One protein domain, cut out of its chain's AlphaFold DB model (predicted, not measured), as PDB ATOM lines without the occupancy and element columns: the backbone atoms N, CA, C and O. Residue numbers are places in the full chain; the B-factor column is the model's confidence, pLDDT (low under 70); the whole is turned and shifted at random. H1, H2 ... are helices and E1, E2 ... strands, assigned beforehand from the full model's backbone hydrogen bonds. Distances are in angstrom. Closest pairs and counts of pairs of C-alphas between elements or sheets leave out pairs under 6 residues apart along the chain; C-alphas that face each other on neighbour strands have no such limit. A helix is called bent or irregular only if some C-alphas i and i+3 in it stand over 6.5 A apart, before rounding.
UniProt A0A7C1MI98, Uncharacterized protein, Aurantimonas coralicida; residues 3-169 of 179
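This is residues 3 to 169 of the 179 residues of an uncharacterized protein of Aurantimonas coralicida (UniProt A0A7C1MI98). A twisted antiparallel sheet of four strands, E1 E5 E2 E4 in order, runs through the middle of the model, with H2 along one face and H3 along the other; H1 packs beside H2, and short H4 packs on residues 115 to 119 of H3. Off the sheet, E3 and E7 make a small parallel pair, and a long stretch with no named element, residues 124 to 139, leads from H3 to the short strand E6. The printed part has 167 residues, with four named helices and seven named strands in the order E1 H1 E2 E3 E4 H2 E5 H3 E6 H4 E7, and the class is mixed, helices and strands. It is compact, with a radius of gyration of the C-alphas of 15.7 A, and rounded, spanning 46 by 38 by 32 A.

E1, residues 9 to 14, begins at C-alpha 9 at (9.570, -39.458, -17.964) and is 16.9 A long. H1 is residues 20 to 32, 18.3 A. E2 is residues 40 to 45, 17.2 A. E3, residues 49 to 52, and E4, residues 60 to 64, follow. H2, the longest helix, is residues 68 to 86, 25.3 A, with C-alpha 68 at (12.119, -27.198, -16.456). It has a kink of 43 degrees near residue 75, and it is irregular, with C-alphas 78 and 81 at 7.0 A. E5, the longest strand, is residues 91 to 97, 20.1 A. H3 is residues 107 to 123, 24.1 A. E6, residues 140 to 142, pairs with no named strand. H4, residues 146 to 150, is only just irregular, with C-alphas 146 and 149 at 6.9 A. E7, residues 160 to 162, ends at C-alpha 162 at (35.760, -39.444, -18.791).

The sheet is strongly twisted, only just, with C-alphas up to 4.2 A off its best plane; E1 and E4 are its edge strands. E1 and E5 are antiparallel, with N 11 and O 94 within hydrogen-bond range at 3.0 A. E5 and E2 have N 42 and O 95 at 2.8 A, and E2 and E4 have N 43 and O 62 at 2.8 A. E1, H1, E2 and E4, H2, E5 are split strand-helix-strand units, two strands running the same way with another strand between them, each with a right-handed crossover. The sheet and its helices make three layers, H2 and H3 lying on opposite faces. H2 has a height over the sheet of 8.4 A and runs along the strands, at 14 degrees to E5 on the local plane. H3, at a height of 9.1 A, lies over E4 and runs along it, at 15 degrees on the local plane; the closest C-alphas of the two are those of Gly 64 and Glu 112, 6.2 A. H1 touches H2, closest at the C-alphas of Glu 32 and Gln 69, 6.1 A, at a shallow tilt of 30 degrees, opposite ways. H1 only grazes the sheet with residues 24 to 31, and H4 with residues 149 to 150. H3 touches H4 with its residues 115 to 119 alone, closest at the C-alphas of Phe 119 and Leu 150, 6.6 A. E3 and E7 are parallel, with N 50 and O 160 at 2.8 A. Residues 3 to 4 pair parallel with residues 141 to 142 of E6. Each O i to N i+4 pair is within hydrogen-bond range in H1 and H3; H2 has 11 of 15, and H4 has 0 of 1, with 1 of 2 O i to N i+3 pairs.

The two C-alphas farthest apart are those of Ala 18 and Asn 103, 46.0 A. The printed part has no cut, and its one long link is H3 to E6, 16 residues. Mean pLDDT of the printed part is 86.7; residues 16 to 20 and 134 to 136 are under 70.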
ATOM      1  N   LYS A   3       4.732 -40.008   0.085       93.31
ATOM      2  CA  LYS A   3       5.292 -41.058  -0.773       93.31
ATOM      3  C   LYS A   3       5.415 -40.535  -2.208       93.31
ATOM      4  O   LYS A   3       4.404 -40.199  -2.820       93.31
ATOM      5  N   ILE A   4       6.635 -40.464  -2.735       94.81
ATOM      6  CA  ILE A   4       6.933 -39.996  -4.093       94.81
ATOM      7  C   ILE A   4       7.016 -41.203  -5.042       94.81
ATOM      8  O   ILE A   4       7.813 -42.114  -4.786       94.81
ATOM      9  N   PRO A   5       6.219 -41.238  -6.128       94.81
ATOM     10  CA  PRO A   5       6.186 -42.377  -7.037       94.81
ATOM     11  C   PRO A   5       7.403 -42.424  -7.963       94.81
ATOM     12  O   PRO A   5       8.000 -41.387  -8.251       94.81
ATOM     13  N   ALA A   6       7.742 -43.602  -8.484       93.88
ATOM     14  CA  ALA A   6       8.881 -43.805  -9.389       93.88
ATOM     15  C   ALA A   6       8.509 -43.650 -10.882       93.88
ATOM     16  O   ALA A   6       8.836 -44.502 -11.707       93.88
ATOM     17  N   ASN A   7       7.857 -42.540 -11.245       94.00
ATOM     18  CA  ASN A   7       7.262 -42.320 -12.572       94.00
ATOM     19  C   ASN A   7       8.062 -41.322 -13.423       94.00
ATOM     20  O   ASN A   7       7.543 -40.297 -13.873       94.00
ATOM     21  N   TRP A   8       9.341 -41.624 -13.640       95.62
ATOM     22  CA  TRP A   8      10.227 -40.798 -14.457       95.62
ATOM     23  C   TRP A   8       9.835 -40.830 -15.937       95.62
ATOM     24  O   TRP A   8       9.790 -41.889 -16.564       95.62
ATOM     25  N   GLN A   9       9.642 -39.652 -16.519       94.81
ATOM     26  CA  GLN A   9       9.570 -39.458 -17.964       94.81
ATOM     27  C   GLN A   9      10.981 -39.254 -18.522       94.81
ATOM     28  O   GLN A   9      11.895 -38.878 -17.782       94.81
ATOM     29  N   LYS A  10      11.187 -39.520 -19.815       93.25
ATOM     30  CA  LYS A  10      12.505 -39.384 -20.452       93.25
ATOM     31  C   LYS A  10      12.420 -38.944 -21.908       93.25
ATOM     32  O   LYS A  10      11.480 -39.312 -22.606       93.25
ATOM     33  N   PHE A  11      13.447 -38.242 -22.366       90.69
ATOM     34  CA  PHE A  11      13.689 -37.952 -23.779       90.69
ATOM     35  C   PHE A  11      15.191 -37.887 -24.056       90.69
ATOM     36  O   PHE A  11      15.999 -37.727 -23.140       90.69
ATOM     37  N   ARG A  12      15.556 -37.991 -25.336       89.06
ATOM     38  CA  ARG A  12      16.920 -37.733 -25.799       89.06
ATOM     39  C   ARG A  12      16.965 -36.391 -26.504       89.06
ATOM     40  O   ARG A  12      16.142 -36.143 -27.381       89.06
ATOM     41  N   ALA A  13      17.907 -35.546 -26.112       82.94
ATOM     42  CA  ALA A  13      18.189 -34.315 -26.829       82.94
ATOM     43  C   ALA A  13      19.267 -34.603 -27.889       82.94
ATOM     44  O   ALA A  13      20.347 -35.083 -27.519       82.94
ATOM     45  N   PRO A  14      18.998 -34.344 -29.182       73.50
ATOM     46  CA  PRO A  14      20.000 -34.466 -30.231       73.50
ATOM     47  C   PRO A  14      20.964 -33.288 -30.101       73.50
ATOM     48  O   PRO A  14      20.660 -32.179 -30.528       73.50
ATOM     49  N   VAL A  15      22.105 -33.495 -29.448       71.38
ATOM     50  CA  VAL A  15      23.114 -32.445 -29.267       71.38
ATOM     51  C   VAL A  15      24.255 -32.704 -30.234       71.38
ATOM     52  O   VAL A  15      25.322 -33.166 -29.848       71.38
ATOM     53  N   THR A  16      24.019 -32.460 -31.522       65.62
ATOM     54  CA  THR A  16      25.110 -32.496 -32.495       65.62
ATOM     55  C   THR A  16      25.714 -31.099 -32.622       65.62
ATOM     56  O   THR A  16      25.001 -30.098 -32.727       65.62
ATOM     57  N   ALA A  17      27.046 -31.018 -32.632       56.31
ATOM     58  CA  ALA A  17      27.752 -29.770 -32.918       56.31
ATOM     59  C   ALA A  17      27.434 -29.226 -34.327       56.31
ATOM     60  O   ALA A  17      27.558 -28.027 -34.567       56.31
ATOM     61  N   ALA A  18      27.001 -30.103 -35.242       51.03
ATOM     62  CA  ALA A  18      26.708 -29.780 -36.635       51.03
ATOM     63  C   ALA A  18      25.366 -29.052 -36.830       51.03
ATOM     64  O   ALA A  18      25.249 -28.234 -37.740       51.03
ATOM     65  N   ASP A  19      24.368 -29.295 -35.973       62.50
ATOM     66  CA  ASP A  19      23.023 -28.726 -36.153       62.50
ATOM     67  C   ASP A  19      22.927 -27.242 -35.749       62.50
ATOM     68  O   ASP A  19      22.009 -26.527 -36.162       62.50
ATOM     69  N   GLY A  20      23.885 -26.746 -34.964       65.94
ATOM     70  CA  GLY A  20      23.939 -25.358 -34.512       65.94
ATOM     71  C   GLY A  20      22.769 -24.931 -33.605       65.94
ATOM     72  O   GLY A  20      21.719 -25.567 -33.487       65.94
ATOM     73  N   TRP A  21      22.925 -23.780 -32.944       71.81
ATOM     74  CA  TRP A  21      21.938 -23.268 -31.979       71.81
ATOM     75  C   TRP A  21      20.543 -23.004 -32.589       71.81
ATOM     76  O   TRP A  21      19.527 -23.054 -31.891       71.81
ATOM     77  N   LYS A  22      20.472 -22.723 -33.897       75.31
ATOM     78  CA  LYS A  22      19.218 -22.418 -34.602       75.31
ATOM     79  C   LYS A  22      18.294 -23.637 -34.683       75.31
ATOM     80  O   LYS A  22      17.137 -23.515 -34.286       75.31
ATOM     81  N   ASN A  23      18.797 -24.789 -35.126       75.50
ATOM     82  CA  ASN A  23      17.996 -26.015 -35.225       75.50
ATOM     83  C   ASN A  23      17.619 -26.528 -33.834       75.50
ATOM     84  O   ASN A  23      16.472 -26.901 -33.599       75.50
ATOM     85  N   MET A  24      18.539 -26.405 -32.872       75.56
ATOM     86  CA  MET A  24      18.264 -26.714 -31.470       75.56
ATOM     87  C   MET A  24      17.099 -25.892 -30.904       75.56
ATOM     88  O   MET A  24      16.260 -26.408 -30.168       75.56
ATOM     89  N   LYS A  25      17.020 -24.599 -31.242       76.69
ATOM     90  CA  LYS A  25      15.934 -23.718 -30.793       76.69
ATOM     91  C   LYS A  25      14.578 -24.127 -31.376       76.69
ATOM     92  O   LYS A  25      13.585 -23.984 -30.670       76.69
ATOM     93  N   ILE A  26      14.542 -24.597 -32.625       81.06
ATOM     94  CA  ILE A  26      13.320 -25.095 -33.276       81.06
ATOM     95  C   ILE A  26      12.857 -26.372 -32.575       81.06
ATOM     96  O   ILE A  26      11.739 -26.418 -32.074       81.06
ATOM     97  N   TRP A  27      13.761 -27.344 -32.416       80.69
ATOM     98  CA  TRP A  27      13.471 -28.589 -31.705       80.69
ATOM     99  C   TRP A  27      12.977 -28.347 -30.271       80.69
ATOM    100  O   TRP A  27      11.992 -28.944 -29.840       80.69
ATOM    101  N   LEU A  28      13.623 -27.428 -29.541       77.75
ATOM    102  CA  LEU A  28      13.176 -27.035 -28.206       77.75
ATOM    103  C   LEU A  28      11.759 -26.457 -28.241       77.75
ATOM    104  O   LEU A  28      10.952 -26.848 -27.413       77.75
ATOM    105  N   ALA A  29      11.435 -25.558 -29.174       80.06
ATOM    106  CA  ALA A  29      10.111 -24.937 -29.233       80.06
ATOM    107  C   ALA A  29       8.984 -25.967 -29.440       80.06
ATOM    108  O   ALA A  29       7.963 -25.890 -28.756       80.06
ATOM    109  N   ASP A  30       9.200 -26.956 -30.308       78.25
ATOM    110  CA  ASP A  30       8.226 -28.022 -30.564       78.25
ATOM    111  C   ASP A  30       8.060 -28.935 -29.338       78.25
ATOM    112  O   ASP A  30       6.948 -29.312 -28.953       78.25
ATOM    113  N   PHE A  31       9.170 -29.247 -28.668       76.19
ATOM    114  CA  PHE A  31       9.195 -30.138 -27.512       76.19
ATOM    115  C   PHE A  31       8.673 -29.485 -26.220       76.19
ATOM    116  O   PHE A  31       8.033 -30.146 -25.398       76.19
ATOM    117  N   GLU A  32       8.911 -28.183 -26.041       72.81
ATOM    118  CA  GLU A  32       8.595 -27.415 -24.832       72.81
ATOM    119  C   GLU A  32       7.102 -27.438 -24.474       72.81
ATOM    120  O   GLU A  32       6.769 -27.426 -23.290       72.81
ATOM    121  N   SER A  33       6.214 -27.538 -25.470       72.50
ATOM    122  CA  SER A  33       4.760 -27.635 -25.267       72.50
ATOM    123  C   SER A  33       4.334 -28.837 -24.409       72.50
ATOM    124  O   SER A  33       3.296 -28.791 -23.750       72.50
ATOM    125  N   ASN A  34       5.161 -29.885 -24.361       77.19
ATOM    126  CA  ASN A  34       4.892 -31.125 -23.636       77.19
ATOM    127  C   ASN A  34       5.588 -31.194 -22.267       77.19
ATOM    128  O   ASN A  34       5.415 -32.169 -21.533       77.19
ATOM    129  N   LEU A  35       6.394 -30.187 -21.908       81.81
ATOM    130  CA  LEU A  35       7.160 -30.202 -20.666       81.81
ATOM    131  C   LEU A  35       6.371 -29.631 -19.480       81.81
ATOM    132  O   LEU A  35       5.681 -28.617 -19.602       81.81
ATOM    133  N   PRO A  36       6.499 -30.230 -18.284       84.75
ATOM    134  CA  PRO A  36       5.842 -29.721 -17.093       84.75
ATOM    135  C   PRO A  36       6.428 -28.373 -16.661       84.75
ATOM    136  O   PRO A  36       7.635 -28.134 -16.719       84.75
ATOM    137  N   SER A  37       5.564 -27.513 -16.119       81.75
ATOM    138  CA  SER A  37       5.961 -26.196 -15.614       81.75
ATOM    139  C   SER A  37       6.869 -26.258 -14.385       81.75
ATOM    140  O   SER A  37       7.651 -25.334 -14.177       81.75
ATOM    141  N   LYS A  38       6.767 -27.315 -13.566       90.19
ATOM    142  CA  LYS A  38       7.650 -27.601 -12.428       90.19
ATOM    143  C   LYS A  38       7.963 -29.089 -12.353       90.19
ATOM    144  O   LYS A  38       7.047 -29.911 -12.299       90.19
ATOM    145  N   SER A  39       9.242 -29.434 -12.301       94.25
ATOM    146  CA  SER A  39       9.688 -30.821 -12.156       94.25
ATOM    147  C   SER A  39      11.082 -30.896 -11.563       94.25
ATOM    148  O   SER A  39      11.857 -29.951 -11.694       94.25
ATOM    149  N   VAL A  40      11.413 -32.050 -10.997       96.25
ATOM    150  CA  VAL A  40      12.807 -32.453 -10.808       96.25
ATOM    151  C   VAL A  40      13.294 -33.151 -12.066       96.25
ATOM    152  O   VAL A  40      12.510 -33.808 -12.758       96.25
ATOM    153  N   TYR A  41      14.568 -32.999 -12.391       96.75
ATOM    154  CA  TYR A  41      15.144 -33.580 -13.590       96.75
ATOM    155  C   TYR A  41      16.622 -33.916 -13.415       96.75
ATOM    156  O   TYR A  41      17.343 -33.311 -12.626       96.75
ATOM    157  N   VAL A  42      17.066 -34.901 -14.185       97.62
ATOM    158  CA  VAL A  42      18.431 -35.411 -14.215       97.62
ATOM    159  C   VAL A  42      18.889 -35.418 -15.666       97.62
ATOM    160  O   VAL A  42      18.272 -36.060 -16.518       97.62
ATOM    161  N   ILE A  43      19.967 -34.696 -15.943       96.50
ATOM    162  CA  ILE A  43      20.617 -34.642 -17.252       96.50
ATOM    163  C   ILE A  43      21.782 -35.620 -17.225       96.50
ATOM    164  O   ILE A  43      22.611 -35.582 -16.313       96.50
ATOM    165  N   ARG A  44      21.824 -36.522 -18.203       95.69
ATOM    166  CA  ARG A  44      22.750 -37.651 -18.255       95.69
ATOM    167  C   ARG A  44      23.394 -37.723 -19.634       95.69
ATOM    168  O   ARG A  44      22.753 -37.407 -20.633       95.69
ATOM    169  N   THR A  45      24.624 -38.203 -19.714       92.56
ATOM    170  CA  THR A  45      25.169 -38.711 -20.972       92.56
ATOM    171  C   THR A  45      24.406 -39.965 -21.397       92.56
ATOM    172  O   THR A  45      24.001 -40.801 -20.571       92.56
ATOM    173  N   ASN A  46      24.215 -40.134 -22.701       89.50
ATOM    174  CA  ASN A  46      23.816 -41.417 -23.252       89.50
ATOM    175  C   ASN A  46      25.041 -42.328 -23.449       89.50
ATOM    176  O   ASN A  46      26.196 -41.898 -23.407       89.50
ATOM    177  N   ARG A  47      24.784 -43.621 -23.651       88.31
ATOM    178  CA  ARG A  47      25.828 -44.593 -23.988       88.31
ATOM    179  C   ARG A  47      26.541 -44.184 -25.288       88.31
ATOM    180  O   ARG A  47      25.868 -43.689 -26.187       88.31
ATOM    181  N   PRO A  48      27.856 -44.441 -25.409       89.19
ATOM    182  CA  PRO A  48      28.683 -45.243 -24.499       89.19
ATOM    183  C   PRO A  48      29.429 -44.448 -23.405       89.19
ATOM    184  O   PRO A  48      30.224 -45.051 -22.686       89.19
ATOM    185  N   PHE A  49      29.195 -43.141 -23.247       89.56
ATOM    186  CA  PHE A  49      30.032 -42.263 -22.412       89.56
ATOM    187  C   PHE A  49      29.482 -42.025 -21.005       89.56
ATOM    188  O   PHE A  49      28.288 -41.812 -20.829       89.56
ATOM    189  N   SER A  50      30.351 -41.999 -20.001       93.19
ATOM    190  CA  SER A  50      30.053 -41.639 -18.609       93.19
ATOM    191  C   SER A  50      31.176 -40.774 -18.028       93.19
ATOM    192  O   SER A  50      32.215 -40.621 -18.665       93.19
ATOM    193  N   ILE A  51      30.979 -40.204 -16.838       91.62
ATOM    194  CA  ILE A  51      31.989 -39.414 -16.122       91.62
ATOM    195  C   ILE A  51      32.528 -40.220 -14.941       91.62
ATOM    196  O   ILE A  51      31.752 -40.823 -14.194       91.62
ATOM    197  N   ASN A  52      33.845 -40.205 -14.749       92.44
ATOM    198  CA  ASN A  52      34.487 -40.747 -13.559       92.44
ATOM    199  C   ASN A  52      34.303 -39.774 -12.392       92.44
ATOM    200  O   ASN A  52      34.859 -38.676 -12.382       92.44
ATOM    201  N   TYR A  53      33.520 -40.198 -11.403       90.06
ATOM    202  CA  TYR A  53      33.435 -39.550 -10.097       90.06
ATOM    203  C   TYR A  53      34.342 -40.268  -9.096       90.06
ATOM    204  O   TYR A  53      34.833 -41.361  -9.384       90.06
ATOM    205  N   ARG A  54      34.537 -39.678  -7.907       86.00
ATOM    206  CA  ARG A  54      35.503 -40.148  -6.896       86.00
ATOM    207  C   ARG A  54      35.418 -41.649  -6.627       86.00
ATOM    208  O   ARG A  54      36.445 -42.312  -6.563       86.00
ATOM    209  N   ASN A  55      34.204 -42.170  -6.458       90.25
ATOM    210  CA  ASN A  55      34.012 -43.559  -6.045       90.25
ATOM    211  C   ASN A  55      33.747 -44.501  -7.227       90.25
ATOM    212  O   ASN A  55      34.034 -45.689  -7.121       90.25
ATOM    213  N   LYS A  56      33.127 -44.016  -8.315       92.12
ATOM    214  CA  LYS A  56      32.778 -44.812  -9.509       92.12
ATOM    215  C   LYS A  56      32.260 -43.939 -10.652       92.12
ATOM    216  O   LYS A  56      31.836 -42.805 -10.436       92.12
ATOM    217  N   ALA A  57      32.203 -44.504 -11.855       93.44
ATOM    218  CA  ALA A  57      31.635 -43.832 -13.016       93.44
ATOM    219  C   ALA A  57      30.103 -43.670 -12.932       93.44
ATOM    220  O   ALA A  57      29.386 -44.543 -12.429       93.44
ATOM    221  N   SER A  58      29.589 -42.557 -13.459       95.00
ATOM    222  CA  SER A  58      28.156 -42.281 -13.585       95.00
ATOM    223  C   SER A  58      27.857 -41.451 -14.833       95.00
ATOM    224  O   SER A  58      28.643 -40.572 -15.182       95.00
ATOM    225  N   PRO A  59      26.718 -41.673 -15.510       95.44
ATOM    226  CA  PRO A  59      26.324 -40.840 -16.639       95.44
ATOM    227  C   PRO A  59      25.694 -39.513 -16.233       95.44
ATOM    228  O   PRO A  59      25.477 -38.660 -17.083       95.44
ATOM    229  N   VAL A  60      25.321 -39.337 -14.964       96.31
ATOM    230  CA  VAL A  60      24.674 -38.101 -14.512       96.31
ATOM    231  C   VAL A  60      25.652 -36.944 -14.670       96.31
ATOM    232  O   VAL A  60      26.792 -37.056 -14.241       96.31
ATOM    233  N   LEU A  61      25.199 -35.847 -15.268       94.94
ATOM    234  CA  LEU A  61      25.943 -34.598 -15.438       94.94
ATOM    235  C   LEU A  61      25.394 -33.499 -14.528       94.94
ATOM    236  O   LEU A  61      26.155 -32.682 -14.014       94.94
ATOM    237  N   TYR A  62      24.072 -33.487 -14.340       95.69
ATOM    238  CA  TYR A  62      23.368 -32.456 -13.592       95.69
ATOM    239  C   TYR A  62      22.054 -32.985 -13.006       95.69
ATOM    240  O   TYR A  62      21.345 -33.752 -13.661       95.69
ATOM    241  N   ILE A  63      21.706 -32.534 -11.805       96.62
ATOM    242  CA  ILE A  63      20.402 -32.713 -11.158       96.62
ATOM    243  C   ILE A  63      19.834 -31.319 -10.897       96.62
ATOM    244  O   ILE A  63      20.562 -30.448 -10.424       96.62
ATOM    245  N   GLY A  64      18.564 -31.090 -11.225       95.19
ATOM    246  CA  GLY A  64      17.928 -29.800 -10.987       95.19
ATOM    247  C   GLY A  64      16.432 -29.874 -10.751       95.19
ATOM    248  O   GLY A  64      15.792 -30.905 -10.958       95.19
ATOM    249  N   GLU A  65      15.872 -28.730 -10.375       94.38
ATOM    250  CA  GLU A  65      14.442 -28.552 -10.133       94.38
ATOM    251  C   GLU A  65      13.844 -27.316 -10.818       94.38
ATOM    252  O   GLU A  65      14.550 -26.474 -11.373       94.38
ATOM    253  N   GLY A  66      12.522 -27.186 -10.775       91.94
ATOM    254  CA  GLY A  66      11.846 -25.911 -11.006       91.94
ATOM    255  C   GLY A  66      11.281 -25.800 -12.407       91.94
ATOM    256  O   GLY A  66      10.796 -26.790 -12.955       91.94
ATOM    257  N   ASN A  67      11.294 -24.589 -12.982       90.38
ATOM    258  CA  ASN A  67      10.768 -24.373 -14.330       90.38
ATOM    259  C   ASN A  67      11.652 -25.059 -15.372       90.38
ATOM    260  O   ASN A  67      12.643 -24.493 -15.842       90.38
ATOM    261  N   PHE A  68      11.279 -26.293 -15.698       89.75
ATOM    262  CA  PHE A  68      12.119 -27.198 -16.456       89.75
ATOM    263  C   PHE A  68      12.395 -26.683 -17.858       89.75
ATOM    264  O   PHE A  68      13.555 -26.627 -18.246       89.75
ATOM    265  N   GLN A  69      11.376 -26.183 -18.557       86.12
ATOM    266  CA  GLN A  69      11.522 -25.529 -19.858       86.12
ATOM    267  C   GLN A  69      12.585 -24.417 -19.827       86.12
ATOM    268  O   GLN A  69      13.587 -24.471 -20.545       86.12
ATOM    269  N   LYS A  70      12.413 -23.417 -18.950       87.44
ATOM    270  CA  LYS A  70      13.329 -22.267 -18.880       87.44
ATOM    271  C   LYS A  70      14.743 -22.689 -18.482       87.44
ATOM    272  O   LYS A  70      15.715 -22.197 -19.062       87.44
ATOM    273  N   ARG A  71      14.879 -23.591 -17.503       91.12
ATOM    274  CA  ARG A  71      16.194 -24.037 -17.018       91.12
ATOM    275  C   ARG A  71      16.897 -24.948 -18.015       91.12
ATOM    276  O   ARG A  71      18.087 -24.760 -18.246       91.12
ATOM    277  N   PHE A  72      16.187 -25.877 -18.646       88.75
ATOM    278  CA  PHE A  72      16.763 -26.765 -19.649       88.75
ATOM    279  C   PHE A  72      17.300 -25.968 -20.839       88.75
ATOM    280  O   PHE A  72      18.449 -26.153 -21.226       88.75
ATOM    281  N   ARG A  73      16.554 -24.969 -21.323       87.44
ATOM    282  CA  ARG A  73      17.044 -24.042 -22.354       87.44
ATOM    283  C   ARG A  73      18.317 -23.298 -21.941       87.44
ATOM    284  O   ARG A  73      19.186 -23.062 -22.778       87.44
ATOM    285  N   SER A  74      18.435 -22.918 -20.669       89.25
ATOM    286  CA  SER A  74      19.655 -22.306 -20.130       89.25
ATOM    287  C   SER A  74      20.837 -23.283 -20.154       89.25
ATOM    288  O   SER A  74      21.913 -22.920 -20.622       89.25
ATOM    289  N   HIS A  75      20.625 -24.534 -19.737       91.25
ATOM    290  CA  HIS A  75      21.641 -25.595 -19.783       91.25
ATOM    291  C   HIS A  75      22.108 -25.886 -21.211       91.25
ATOM    292  O   HIS A  75      23.314 -25.956 -21.457       91.25
ATOM    293  N   MET A  76      21.162 -25.941 -22.155       87.19
ATOM    294  CA  MET A  76      21.442 -26.098 -23.585       87.19
ATOM    295  C   MET A  76      22.391 -25.020 -24.106       87.19
ATOM    296  O   MET A  76      23.371 -25.340 -24.773       87.19
ATOM    297  N   LYS A  77      22.146 -23.751 -23.751       85.50
ATOM    298  CA  LYS A  77      22.997 -22.619 -24.153       85.50
ATOM    299  C   LYS A  77      24.358 -22.602 -23.471       85.50
ATOM    300  O   LYS A  77      25.335 -22.215 -24.096       85.50
ATOM    301  N   ARG A  78      24.393 -22.886 -22.169       87.12
ATOM    302  CA  ARG A  78      25.558 -22.581 -21.329       87.12
ATOM    303  C   ARG A  78      26.651 -23.627 -21.415       87.12
ATOM    304  O   ARG A  78      27.812 -23.253 -21.402       87.12
ATOM    305  N   TRP A  79      26.287 -24.907 -21.423       88.12
ATOM    306  CA  TRP A  79      27.286 -25.965 -21.276       88.12
ATOM    307  C   TRP A  79      26.999 -27.220 -22.095       88.12
ATOM    308  O   TRP A  79      27.947 -27.875 -22.500       88.12
ATOM    309  N   ILE A  80      25.743 -27.563 -22.405       89.25
ATOM    310  CA  ILE A  80      25.463 -28.773 -23.203       89.25
ATOM    311  C   ILE A  80      25.937 -28.598 -24.653       89.25
ATOM    312  O   ILE A  80      26.589 -29.489 -25.192       89.25
ATOM    313  N   SER A  81      25.645 -27.447 -25.277       83.31
ATOM    314  CA  SER A  81      26.120 -27.159 -26.638       83.31
ATOM    315  C   SER A  81      27.646 -27.127 -26.707       83.31
ATOM    316  O   SER A  81      28.213 -27.682 -27.641       83.31
ATOM    317  N   ASP A  82      28.304 -26.521 -25.718       84.06
ATOM    318  CA  ASP A  82      29.766 -26.504 -25.624       84.06
ATOM    319  C   ASP A  82      30.338 -27.916 -25.415       84.06
ATOM    320  O   ASP A  82      31.287 -28.320 -26.071       84.06
ATOM    321  N   LEU A  83      29.705 -28.746 -24.586       84.06
ATOM    322  CA  LEU A  83      30.129 -30.132 -24.409       84.06
ATOM    323  C   LEU A  83      30.055 -30.920 -25.731       84.06
ATOM    324  O   LEU A  83      30.965 -31.678 -26.051       84.06
ATOM    325  N   SER A  84      29.017 -30.704 -26.544       83.38
ATOM    326  CA  SER A  84      28.860 -31.417 -27.821       83.38
ATOM    327  C   SER A  84      29.900 -31.086 -28.891       83.38
ATOM    328  O   SER A  84      30.118 -31.907 -29.777       83.38
ATOM    329  N   THR A  85      30.565 -29.926 -28.824       82.06
ATOM    330  CA  THR A  85      31.651 -29.592 -29.767       82.06
ATOM    331  C   THR A  85      32.913 -30.405 -29.489       82.06
ATOM    332  O   THR A  85      33.671 -30.691 -30.412       82.06
ATOM    333  N   HIS A  86      33.112 -30.821 -28.238       80.81
ATOM    334  CA  HIS A  86      34.273 -31.594 -27.797       80.81
ATOM    335  C   HIS A  86      34.038 -33.109 -27.851       80.81
ATOM    336  O   HIS A  86      34.990 -33.883 -27.934       80.81
ATOM    337  N   PHE A  87      32.773 -33.542 -27.811       79.00
ATOM    338  CA  PHE A  87      32.385 -34.950 -27.808       79.00
ATOM    339  C   PHE A  87      31.534 -35.279 -29.041       79.00
ATOM    340  O   PHE A  87      30.309 -35.115 -29.003       79.00
ATOM    341  N   PRO A  88      32.148 -35.759 -30.140       73.06
ATOM    342  CA  PRO A  88      31.393 -36.150 -31.321       73.06
ATOM    343  C   PRO A  88      30.391 -37.255 -30.970       73.06
ATOM    344  O   PRO A  88      30.713 -38.205 -30.255       73.06
ATOM    345  N   ASN A  89      29.170 -37.127 -31.495       76.62
ATOM    346  CA  ASN A  89      28.044 -38.037 -31.242       76.62
ATOM    347  C   ASN A  89      27.574 -38.090 -29.776       76.62
ATOM    348  O   ASN A  89      26.973 -39.080 -29.352       76.62
ATOM    349  N   LEU A  90      27.833 -37.042 -28.989       81.44
ATOM    350  CA  LEU A  90      27.257 -36.930 -27.657       81.44
ATOM    351  C   LEU A  90      25.732 -36.792 -27.739       81.44
ATOM    352  O   LEU A  90      25.194 -35.773 -28.159       81.44
ATOM    353  N   GLU A  91      25.026 -37.800 -27.244       85.94
ATOM    354  CA  GLU A  91      23.600 -37.698 -26.956       85.94
ATOM    355  C   GLU A  91      23.380 -37.452 -25.462       85.94
ATOM    356  O   GLU A  91      24.056 -38.038 -24.607       85.94
ATOM    357  N   ILE A  92      22.386 -36.627 -25.141       90.75
ATOM    358  CA  ILE A  92      21.981 -36.357 -23.762       90.75
ATOM    359  C   ILE A  92      20.653 -37.065 -23.480       90.75
ATOM    360  O   ILE A  92      19.659 -36.832 -24.167       90.75
ATOM    361  N   ASP A  93      20.631 -37.916 -22.454       92.88
ATOM    362  CA  ASP A  93      19.415 -38.507 -21.885       92.88
ATOM    363  C   ASP A  93      18.930 -37.617 -20.743       92.88
ATOM    364  O   ASP A  93      19.635 -37.409 -19.753       92.88
ATOM    365  N   VAL A  94      17.714 -37.100 -20.865       94.31
ATOM    366  CA  VAL A  94      17.104 -36.272 -19.830       94.31
ATOM    367  C   VAL A  94      15.931 -37.020 -19.245       94.31
ATOM    368  O   VAL A  94      15.032 -37.458 -19.961       94.31
ATOM    369  N   ARG A  95      15.932 -37.147 -17.922       96.19
ATOM    370  CA  ARG A  95      14.859 -37.783 -17.165       96.19
ATOM    371  C   ARG A  95      14.237 -36.762 -16.243       96.19
ATOM    372  O   ARG A  95      14.964 -36.043 -15.570       96.19
ATOM    373  N   PHE A  96      12.918 -36.682 -16.200       96.00
ATOM    374  CA  PHE A  96      12.225 -35.671 -15.413       96.00
ATOM    375  C   PHE A  96      10.938 -36.217 -14.803       96.00
ATOM    376  O   PHE A  96      10.340 -37.163 -15.315       96.00
ATOM    377  N   GLN A  97      10.517 -35.618 -13.693       95.50
ATOM    378  CA  GLN A  97       9.284 -35.979 -13.013       95.50
ATOM    379  C   GLN A  97       8.635 -34.741 -12.376       95.50
ATOM    380  O   GLN A  97       9.267 -34.050 -11.569       95.50
ATOM    381  N   PRO A  98       7.360 -34.447 -12.688       94.06
ATOM    382  CA  PRO A  98       6.585 -33.470 -11.935       94.06
ATOM    383  C   PRO A  98       6.398 -33.946 -10.492       94.06
ATOM    384  O   PRO A  98       5.869 -35.033 -10.257       94.06
ATOM    385  N   ILE A  99       6.791 -33.123  -9.520       92.25
ATOM    386  CA  ILE A  99       6.578 -33.412  -8.097       92.25
ATOM    387  C   ILE A  99       5.381 -32.605  -7.611       92.25
ATOM    388  O   ILE A  99       5.374 -31.375  -7.682       92.25
ATOM    389  N   LYS A 100       4.357 -33.309  -7.126       90.06
ATOM    390  CA  LYS A 100       3.146 -32.721  -6.554       90.06
ATOM    391  C   LYS A 100       2.885 -33.370  -5.202       90.06
ATOM    392  O   LYS A 100       2.524 -34.541  -5.142       90.06
ATOM    393  N   VAL A 101       3.059 -32.602  -4.133       91.06
ATOM    394  CA  VAL A 101       2.753 -33.027  -2.765       91.06
ATOM    395  C   VAL A 101       1.671 -32.108  -2.211       91.06
ATOM    396  O   VAL A 101       1.760 -30.884  -2.323       91.06
ATOM    397  N   ARG A 102       0.617 -32.696  -1.634       90.31
ATOM    398  CA  ARG A 102      -0.490 -31.938  -1.037       90.31
ATOM    399  C   ARG A 102       0.056 -31.012   0.052       90.31
ATOM    400  O   ARG A 102       0.797 -31.464   0.916       90.31
ATOM    401  N   ASN A 103      -0.324 -29.735   0.001       90.06
ATOM    402  CA  ASN A 103       0.105 -28.684   0.934       90.06
ATOM    403  C   ASN A 103       1.627 -28.435   0.997       90.06
ATOM    404  O   ASN A 103       2.073 -27.713   1.880       90.06
ATOM    405  N   ASN A 104       2.419 -28.968   0.059       89.56
ATOM    406  CA  ASN A 104       3.836 -28.637  -0.066       89.56
ATOM    407  C   ASN A 104       4.170 -28.248  -1.519       89.56
ATOM    408  O   ASN A 104       4.579 -29.090  -2.324       89.56
ATOM    409  N   PRO A 105       4.012 -26.960  -1.879       86.75
ATOM    410  CA  PRO A 105       4.351 -26.471  -3.208       86.75
ATOM    411  C   PRO A 105       5.862 -26.383  -3.449       86.75
ATOM    412  O   PRO A 105       6.244 -26.024  -4.558       86.75
ATOM    413  N   ALA A 106       6.710 -26.651  -2.452       89.38
ATOM    414  CA  ALA A 106       8.168 -26.619  -2.547       89.38
ATOM    415  C   ALA A 106       8.808 -28.020  -2.551       89.38
ATOM    416  O   ALA A 106      10.024 -28.112  -2.678       89.38
ATOM    417  N   ALA A 107       8.011 -29.095  -2.518       91.81
ATOM    418  CA  ALA A 107       8.495 -30.477  -2.438       91.81
ATOM    419  C   ALA A 107       9.498 -30.868  -3.539       91.81
ATOM    420  O   ALA A 107      10.343 -31.726  -3.335       91.81
ATOM    421  N   TYR A 108       9.457 -30.236  -4.718       92.44
ATOM    422  CA  TYR A 108      10.467 -30.480  -5.757       92.44
ATOM    423  C   TYR A 108      11.891 -30.086  -5.322       92.44
ATOM    424  O   TYR A 108      12.838 -30.697  -5.802       92.44
ATOM    425  N   LYS A 109      12.050 -29.104  -4.425       91.44
ATOM    426  CA  LYS A 109      13.354 -28.706  -3.874       91.44
ATOM    427  C   LYS A 109      13.880 -29.754  -2.899       91.44
ATOM    428  O   LYS A 109      15.040 -30.131  -2.970       91.44
ATOM    429  N   GLU A 110      12.998 -30.266  -2.043       92.25
ATOM    430  CA  GLU A 110      13.303 -31.355  -1.105       92.25
ATOM    431  C   GLU A 110      13.717 -32.621  -1.879       92.25
ATOM    432  O   GLU A 110      14.758 -33.214  -1.612       92.25
ATOM    433  N   VAL A 111      12.970 -32.976  -2.935       94.00
ATOM    434  CA  VAL A 111      13.309 -34.108  -3.814       94.00
ATOM    435  C   VAL A 111      14.635 -33.905  -4.560       94.00
ATOM    436  O   VAL A 111      15.390 -34.862  -4.732       94.00
ATOM    437  N   GLU A 112      14.943 -32.691  -5.029       94.69
ATOM    438  CA  GLU A 112      16.245 -32.380  -5.641       94.69
ATOM    439  C   GLU A 112      17.390 -32.577  -4.644       94.69
ATOM    440  O   GLU A 112      18.373 -33.245  -4.978       94.69
ATOM    441  N   ALA A 113      17.253 -32.042  -3.429       92.19
ATOM    442  CA  ALA A 113      18.249 -32.188  -2.377       92.19
ATOM    443  C   ALA A 113      18.500 -33.671  -2.060       92.19
ATOM    444  O   ALA A 113      19.649 -34.114  -2.071       92.19
ATOM    445  N   ASP A 114      17.437 -34.467  -1.912       93.50
ATOM    446  CA  ASP A 114      17.532 -35.912  -1.685       93.50
ATOM    447  C   ASP A 114      18.226 -36.649  -2.847       93.50
ATOM    448  O   ASP A 114      19.002 -37.585  -2.623       93.50
ATOM    449  N   LEU A 115      17.983 -36.243  -4.101       95.12
ATOM    450  CA  LEU A 115      18.654 -36.798  -5.284       95.12
ATOM    451  C   LEU A 115      20.148 -36.456  -5.306       95.12
ATOM    452  O   LEU A 115      20.968 -37.334  -5.579       95.12
ATOM    453  N   ILE A 116      20.506 -35.200  -5.025       93.69
ATOM    454  CA  ILE A 116      21.899 -34.743  -4.972       93.69
ATOM    455  C   ILE A 116      22.643 -35.449  -3.838       93.69
ATOM    456  O   ILE A 116      23.764 -35.913  -4.047       93.69
ATOM    457  N   TRP A 117      22.023 -35.585  -2.667       91.69
ATOM    458  CA  TRP A 117      22.610 -36.262  -1.515       91.69
ATOM    459  C   TRP A 117      22.819 -37.756  -1.784       91.69
ATOM    460  O   TRP A 117      23.936 -38.256  -1.656       91.69
ATOM    461  N   SER A 118      21.796 -38.438  -2.311       93.31
ATOM    462  CA  SER A 118      21.892 -39.851  -2.720       93.31
ATOM    463  C   SER A 118      22.957 -40.074  -3.798       93.31
ATOM    464  O   SER A 118      23.616 -41.117  -3.841       93.31
ATOM    465  N   PHE A 119      23.131 -39.107  -4.703       94.38
ATOM    466  CA  PHE A 119      24.208 -39.134  -5.683       94.38
ATOM    467  C   PHE A 119      25.574 -38.974  -5.000       94.38
ATOM    468  O   PHE A 119      26.471 -39.782  -5.241       94.38
ATOM    469  N   ALA A 120      25.722 -37.990  -4.114       91.44
ATOM    470  CA  ALA A 120      26.973 -37.697  -3.426       91.44
ATOM    471  C   ALA A 120      27.454 -38.841  -2.533       91.44
ATOM    472  O   ALA A 120      28.611 -39.240  -2.661       91.44
ATOM    473  N   GLU A 121      26.580 -39.434  -1.721       91.25
ATOM    474  CA  GLU A 121      26.920 -40.627  -0.935       91.25
ATOM    475  C   GLU A 121      27.434 -41.758  -1.830       91.25
ATOM    476  O   GLU A 121      28.430 -42.425  -1.545       91.25
ATOM    477  N   ARG A 122      26.764 -41.969  -2.966       93.69
ATOM    478  CA  ARG A 122      27.034 -43.111  -3.830       93.69
ATOM    479  C   ARG A 122      28.289 -42.929  -4.685       93.69
ATOM    480  O   ARG A 122      29.000 -43.911  -4.911       93.69
ATOM    481  N   TYR A 123      28.522 -41.736  -5.219       92.62
ATOM    482  CA  TYR A 123      29.573 -41.449  -6.204       92.62
ATOM    483  C   TYR A 123      30.746 -40.645  -5.624       92.62
ATOM    484  O   TYR A 123      31.777 -40.514  -6.282       92.62
ATOM    485  N   GLY A 124      30.628 -40.198  -4.370       88.94
ATOM    486  CA  GLY A 124      31.659 -39.483  -3.618       88.94
ATOM    487  C   GLY A 124      31.702 -37.980  -3.895       88.94
ATOM    488  O   GLY A 124      32.683 -37.331  -3.526       88.94
ATOM    489  N   SER A 125      30.680 -37.437  -4.569       87.75
ATOM    490  CA  SER A 125      30.601 -36.032  -4.972       87.75
ATOM    491  C   SER A 125      29.260 -35.617  -5.572       87.75
ATOM    492  O   SER A 125      28.495 -36.467  -6.003       87.75
ATOM    493  N   THR A 126      29.028 -34.315  -5.753       90.94
ATOM    494  CA  THR A 126      27.945 -33.819  -6.618       90.94
ATOM    495  C   THR A 126      28.190 -34.121  -8.103       90.94
ATOM    496  O   THR A 126      29.336 -34.383  -8.499       90.94
ATOM    497  N   PRO A 127      27.138 -34.087  -8.946       92.75
ATOM    498  CA  PRO A 127      27.308 -34.127 -10.394       92.75
ATOM    499  C   PRO A 127      28.171 -32.970 -10.903       92.75
ATOM    500  O   PRO A 127      28.173 -31.887 -10.317       92.75
ATOM    501  N   MET A 128      28.869 -33.190 -12.017       90.25
ATOM    502  CA  MET A 128      29.881 -32.271 -12.551       90.25
ATOM    503  C   MET A 128      29.393 -30.823 -12.711       90.25
ATOM    504  O   MET A 128      30.129 -29.894 -12.399       90.25
ATOM    505  N   PHE A 129      28.154 -30.620 -13.165       91.62
ATOM    506  CA  PHE A 129      27.601 -29.283 -13.408       91.62
ATOM    507  C   PHE A 129      26.733 -28.751 -12.252       91.62
ATOM    508  O   PHE A 129      26.118 -27.691 -12.378       91.62
ATOM    509  N   ASN A 130      26.659 -29.456 -11.116       91.19
ATOM    510  CA  ASN A 130      26.019 -28.950  -9.901       91.19
ATOM    511  C   ASN A 130      27.027 -28.141  -9.075       91.19
ATOM    512  O   ASN A 130      28.002 -28.684  -8.557       91.19
ATOM    513  N   SER A 131      26.773 -26.841  -8.920       76.69
ATOM    514  CA  SER A 131      27.642 -25.918  -8.174       76.69
ATOM    515  C   SER A 131      27.359 -25.856  -6.671       76.69
ATOM    516  O   SER A 131      28.228 -25.436  -5.908       76.69
ATOM    517  N   GLN A 132      26.154 -26.245  -6.249       71.31
ATOM    518  CA  GLN A 132      25.678 -26.142  -4.872       71.31
ATOM    519  C   GLN A 132      25.421 -27.531  -4.281       71.31
ATOM    520  O   GLN A 132      24.936 -28.432  -4.966       71.31
ATOM    521  N   PHE A 133      25.766 -27.672  -3.004       72.44
ATOM    522  CA  PHE A 133      25.449 -28.815  -2.158       72.44
ATOM    523  C   PHE A 133      25.058 -28.259  -0.795       72.44
ATOM    524  O   PHE A 133      25.904 -27.705  -0.094       72.44
ATOM    525  N   GLU A 134      23.785 -28.368  -0.450       65.06
ATOM    526  CA  GLU A 134      23.279 -27.970   0.858       65.06
ATOM    527  C   GLU A 134      22.886 -29.233   1.617       65.06
ATOM    528  O   GLU A 134      22.299 -30.155   1.047       65.06
ATOM    529  N   TYR A 135      23.263 -29.297   2.894       64.62
ATOM    530  CA  TYR A 135      22.798 -30.366   3.763       64.62
ATOM    531  C   TYR A 135      21.288 -30.222   3.957       64.62
ATOM    532  O   TYR A 135      20.796 -29.135   4.261       64.62
ATOM    533  N   HIS A 136      20.566 -31.325   3.799       69.19
ATOM    534  CA  HIS A 136      19.132 -31.388   4.017       69.19
ATOM    535  C   HIS A 136      18.785 -32.715   4.685       69.19
ATOM    536  O   HIS A 136      19.324 -33.760   4.321       69.19
ATOM    537  N   GLU A 137      17.895 -32.673   5.671       72.94
ATOM    538  CA  GLU A 137      17.330 -33.886   6.254       72.94
ATOM    539  C   GLU A 137      16.295 -34.474   5.302       72.94
ATOM    540  O   GLU A 137      15.471 -33.750   4.759       72.94
ATOM    541  N   LYS A 138      16.304 -35.792   5.112       76.62
ATOM    542  CA  LYS A 138      15.390 -36.463   4.186       76.62
ATOM    543  C   LYS A 138      13.932 -36.362   4.652       76.62
ATOM    544  O   LYS A 138      13.557 -36.954   5.664       76.62
ATOM    545  N   VAL A 139      13.078 -35.694   3.870       81.31
ATOM    546  CA  VAL A 139      11.675 -35.383   4.247       81.31
ATOM    547  C   VAL A 139      10.645 -36.295   3.560       81.31
ATOM    548  O   VAL A 139       9.436 -36.203   3.816       81.31
ATOM    549  N   HIS A 140      11.069 -37.194   2.668       89.75
ATOM    550  CA  HIS A 140      10.163 -37.983   1.826       89.75
ATOM    551  C   HIS A 140      10.454 -39.490   1.823       89.75
ATOM    552  O   HIS A 140      11.594 -39.944   1.956       89.75
ATOM    553  N   ILE A 141       9.389 -40.272   1.608       93.31
ATOM    554  CA  ILE A 141       9.468 -41.704   1.304       93.31
ATOM    555  C   ILE A 141       9.407 -41.847  -0.212       93.31
ATOM    556  O   ILE A 141       8.578 -41.219  -0.864       93.31
ATOM    557  N   TYR A 142      10.249 -42.701  -0.777       95.50
ATOM    558  CA  TYR A 142      10.329 -42.903  -2.219       95.50
ATOM    559  C   TYR A 142       9.919 -44.322  -2.582       95.50
ATOM    560  O   TYR A 142      10.242 -45.267  -1.864       95.50
ATOM    561  N   GLU A 143       9.222 -44.482  -3.703       96.38
ATOM    562  CA  GLU A 143       8.997 -45.807  -4.273       96.38
ATOM    563  C   GLU A 143      10.303 -46.488  -4.671       96.38
ATOM    564  O   GLU A 143      11.290 -45.846  -5.053       96.38
ATOM    565  N   ASN A 144      10.283 -47.820  -4.618       94.81
ATOM    566  CA  ASN A 144      11.398 -48.630  -5.074       94.81
ATOM    567  C   ASN A 144      11.755 -48.262  -6.516       94.81
ATOM    568  O   ASN A 144      10.905 -48.212  -7.402       94.81
ATOM    569  N   GLY A 145      13.039 -47.995  -6.740       94.00
ATOM    570  CA  GLY A 145      13.559 -47.615  -8.046       94.00
ATOM    571  C   GLY A 145      13.454 -46.131  -8.397       94.00
ATOM    572  O   GLY A 145      13.979 -45.750  -9.442       94.00
ATOM    573  N   PHE A 146      12.895 -45.269  -7.538       96.56
ATOM    574  CA  PHE A 146      12.897 -43.817  -7.764       96.56
ATOM    575  C   PHE A 146      14.309 -43.278  -8.053       96.56
ATOM    576  O   PHE A 146      14.523 -42.545  -9.016       96.56
ATOM    577  N   PHE A 147      15.304 -43.718  -7.280       96.69
ATOM    578  CA  PHE A 147      16.697 -43.290  -7.433       96.69
ATOM    579  C   PHE A 147      17.445 -43.963  -8.599       96.69
ATOM    580  O   PHE A 147      18.578 -43.582  -8.892       96.69
ATOM    581  N   ASN A 148      16.824 -44.892  -9.342       95.69
ATOM    582  CA  ASN A 148      17.469 -45.561 -10.483       95.69
ATOM    583  C   ASN A 148      17.865 -44.591 -11.604       95.69
ATOM    584  O   ASN A 148      18.733 -44.902 -12.423       95.69
ATOM    585  N   VAL A 149      17.256 -43.404 -11.635       96.00
ATOM    586  CA  VAL A 149      17.632 -42.285 -12.507       96.00
ATOM    587  C   VAL A 149      19.112 -41.894 -12.355       96.00
ATOM    588  O   VAL A 149      19.749 -41.494 -13.331       96.00
ATOM    589  N   LEU A 150      19.680 -42.080 -11.159       96.44
ATOM    590  CA  LEU A 150      21.060 -41.733 -10.815       96.44
ATOM    591  C   LEU A 150      22.071 -42.800 -11.239       96.44
ATOM    592  O   LEU A 150      23.278 -42.622 -11.060       96.44
ATOM    593  N   HIS A 151      21.609 -43.949 -11.727       93.12
ATOM    594  CA  HIS A 151      22.451 -45.109 -11.993       93.12
ATOM    595  C   HIS A 151      22.634 -45.328 -13.494       93.12
ATOM    596  O   HIS A 151      21.749 -44.978 -14.276       93.12
ATOM    597  N   PRO A 152      23.745 -45.950 -13.923       88.56
ATOM    598  CA  PRO A 152      23.930 -46.397 -15.305       88.56
ATOM    599  C   PRO A 152      22.794 -47.291 -15.845       88.56
ATOM    600  O   PRO A 152      22.524 -47.297 -17.047       88.56
ATOM    601  N   GLY A 153      22.095 -48.007 -14.955       83.88
ATOM    602  CA  GLY A 153      21.129 -49.051 -15.305       83.88
ATOM    603  C   GLY A 153      21.813 -50.364 -15.702       83.88
ATOM    604  O   GLY A 153      23.038 -50.460 -15.698       83.88
ATOM    605  N   SER A 154      21.020 -51.381 -16.039       73.12
ATOM    606  CA  SER A 154      21.492 -52.687 -16.522       73.12
ATOM    607  C   SER A 154      21.688 -52.711 -18.053       73.12
ATOM    608  O   SER A 154      21.247 -51.801 -18.764       73.12
ATOM    609  N   GLY A 155      22.375 -53.737 -18.575       75.88
ATOM    610  CA  GLY A 155      22.577 -53.980 -20.016       75.88
ATOM    611  C   GLY A 155      24.028 -53.816 -20.485       75.88
ATOM    612  O   GLY A 155      24.947 -53.945 -19.684       75.88
ATOM    613  N   LYS A 156      24.235 -53.483 -21.775       70.50
ATOM    614  CA  LYS A 156      25.555 -53.369 -22.454       70.50
ATOM    615  C   LYS A 156      26.545 -52.342 -21.855       70.50
ATOM    616  O   LYS A 156      27.632 -52.170 -22.397       70.50
ATOM    617  N   GLY A 157      26.171 -51.670 -20.764       81.88
ATOM    618  CA  GLY A 157      27.037 -50.771 -20.004       81.88
ATOM    619  C   GLY A 157      27.345 -49.440 -20.686       81.88
ATOM    620  O   GLY A 157      26.829 -49.123 -21.757       81.88
ATOM    621  N   TYR A 158      28.155 -48.645 -19.998       88.94
ATOM    622  CA  TYR A 158      28.902 -47.526 -20.561       88.94
ATOM    623  C   TYR A 158      30.321 -48.040 -20.815       88.94
ATOM    624  O   TYR A 158      30.844 -48.778 -19.984       88.94
ATOM    625  N   HIS A 159      30.908 -47.716 -21.966       89.44
ATOM    626  CA  HIS A 159      32.226 -48.239 -22.365       89.44
ATOM    627  C   HIS A 159      33.355 -47.281 -22.007       89.44
ATOM    628  O   HIS A 159      34.489 -47.712 -21.842       89.44
ATOM    629  N   TRP A 160      33.033 -45.998 -21.851       89.62
ATOM    630  CA  TRP A 160      34.005 -44.947 -21.588       89.62
ATOM    631  C   TRP A 160      33.648 -44.183 -20.314       89.62
ATOM    632  O   TRP A 160      32.487 -43.816 -20.098       89.62
ATOM    633  N   GLY A 161      34.659 -43.930 -19.484       90.94
ATOM    634  CA  GLY A 161      34.598 -43.059 -18.313       90.94
ATOM    635  C   GLY A 161      35.551 -41.885 -18.507       90.94
ATOM    636  O   GLY A 161      36.756 -42.083 -18.634       90.94
ATOM    637  N   LEU A 162      35.010 -40.673 -18.566       88.94
ATOM    638  CA  LEU A 162      35.760 -39.444 -18.791       88.94
ATOM    639  C   LEU A 162      36.126 -38.814 -17.451       88.94
ATOM    640  O   LEU A 162      35.256 -38.609 -16.603       88.94
ATOM    641  N   THR A 163      37.393 -38.461 -17.274       88.50
ATOM    642  CA  THR A 163      37.849 -37.700 -16.108       88.50
ATOM    643  C   THR A 163      38.069 -36.249 -16.536       88.50
ATOM    644  O   THR A 163      38.930 -36.010 -17.385       88.50
ATOM    645  N   PRO A 164      37.312 -35.269 -16.009       80.81
ATOM    646  CA  PRO A 164      37.578 -33.869 -16.318       80.81
ATOM    647  C   PRO A 164      38.965 -33.479 -15.799       80.81
ATOM    648  O   PRO A 164      39.366 -33.892 -14.714       80.81
ATOM    649  N   LEU A 165      39.698 -32.675 -16.568       82.88
ATOM    650  CA  LEU A 165      40.981 -32.116 -16.138       82.88
ATOM    651  C   LEU A 165      40.771 -30.959 -15.154       82.88
ATOM    652  O   LEU A 165      39.735 -30.296 -15.200       82.88
ATOM    653  N   ALA A 166      41.778 -30.666 -14.324       78.12
ATOM    654  CA  ALA A 166      41.743 -29.556 -13.362       78.12
ATOM    655  C   ALA A 166      41.494 -28.181 -14.010       78.12
ATOM    656  O   ALA A 166      40.951 -27.285 -13.368       78.12
ATOM    657  N   SER A 167      41.856 -28.027 -15.287       78.75
ATOM    658  CA  SER A 167      41.602 -26.830 -16.098       78.75
ATOM    659  C   SER A 167      40.141 -26.667 -16.532       78.75
ATOM    660  O   SER A 167      39.769 -25.611 -17.042       78.75
ATOM    661  N   ASN A 168      39.289 -27.679 -16.347       75.69
ATOM    662  CA  ASN A 168      37.869 -27.569 -16.651       75.69
ATOM    663  C   ASN A 168      37.215 -26.547 -15.702       75.69
ATOM    664  O   ASN A 168      37.337 -26.655 -14.486       75.69
ATOM    665  N   MET A 169      36.476 -25.566 -16.227       70.12
ATOM    666  CA  MET A 169      35.823 -24.550 -15.380       70.12
ATOM    667  C   MET A 169      34.802 -25.146 -14.399       70.12
ATOM    668  O   MET A 169      34.569 -24.592 -13.328       70.12
TER     669      MET A 169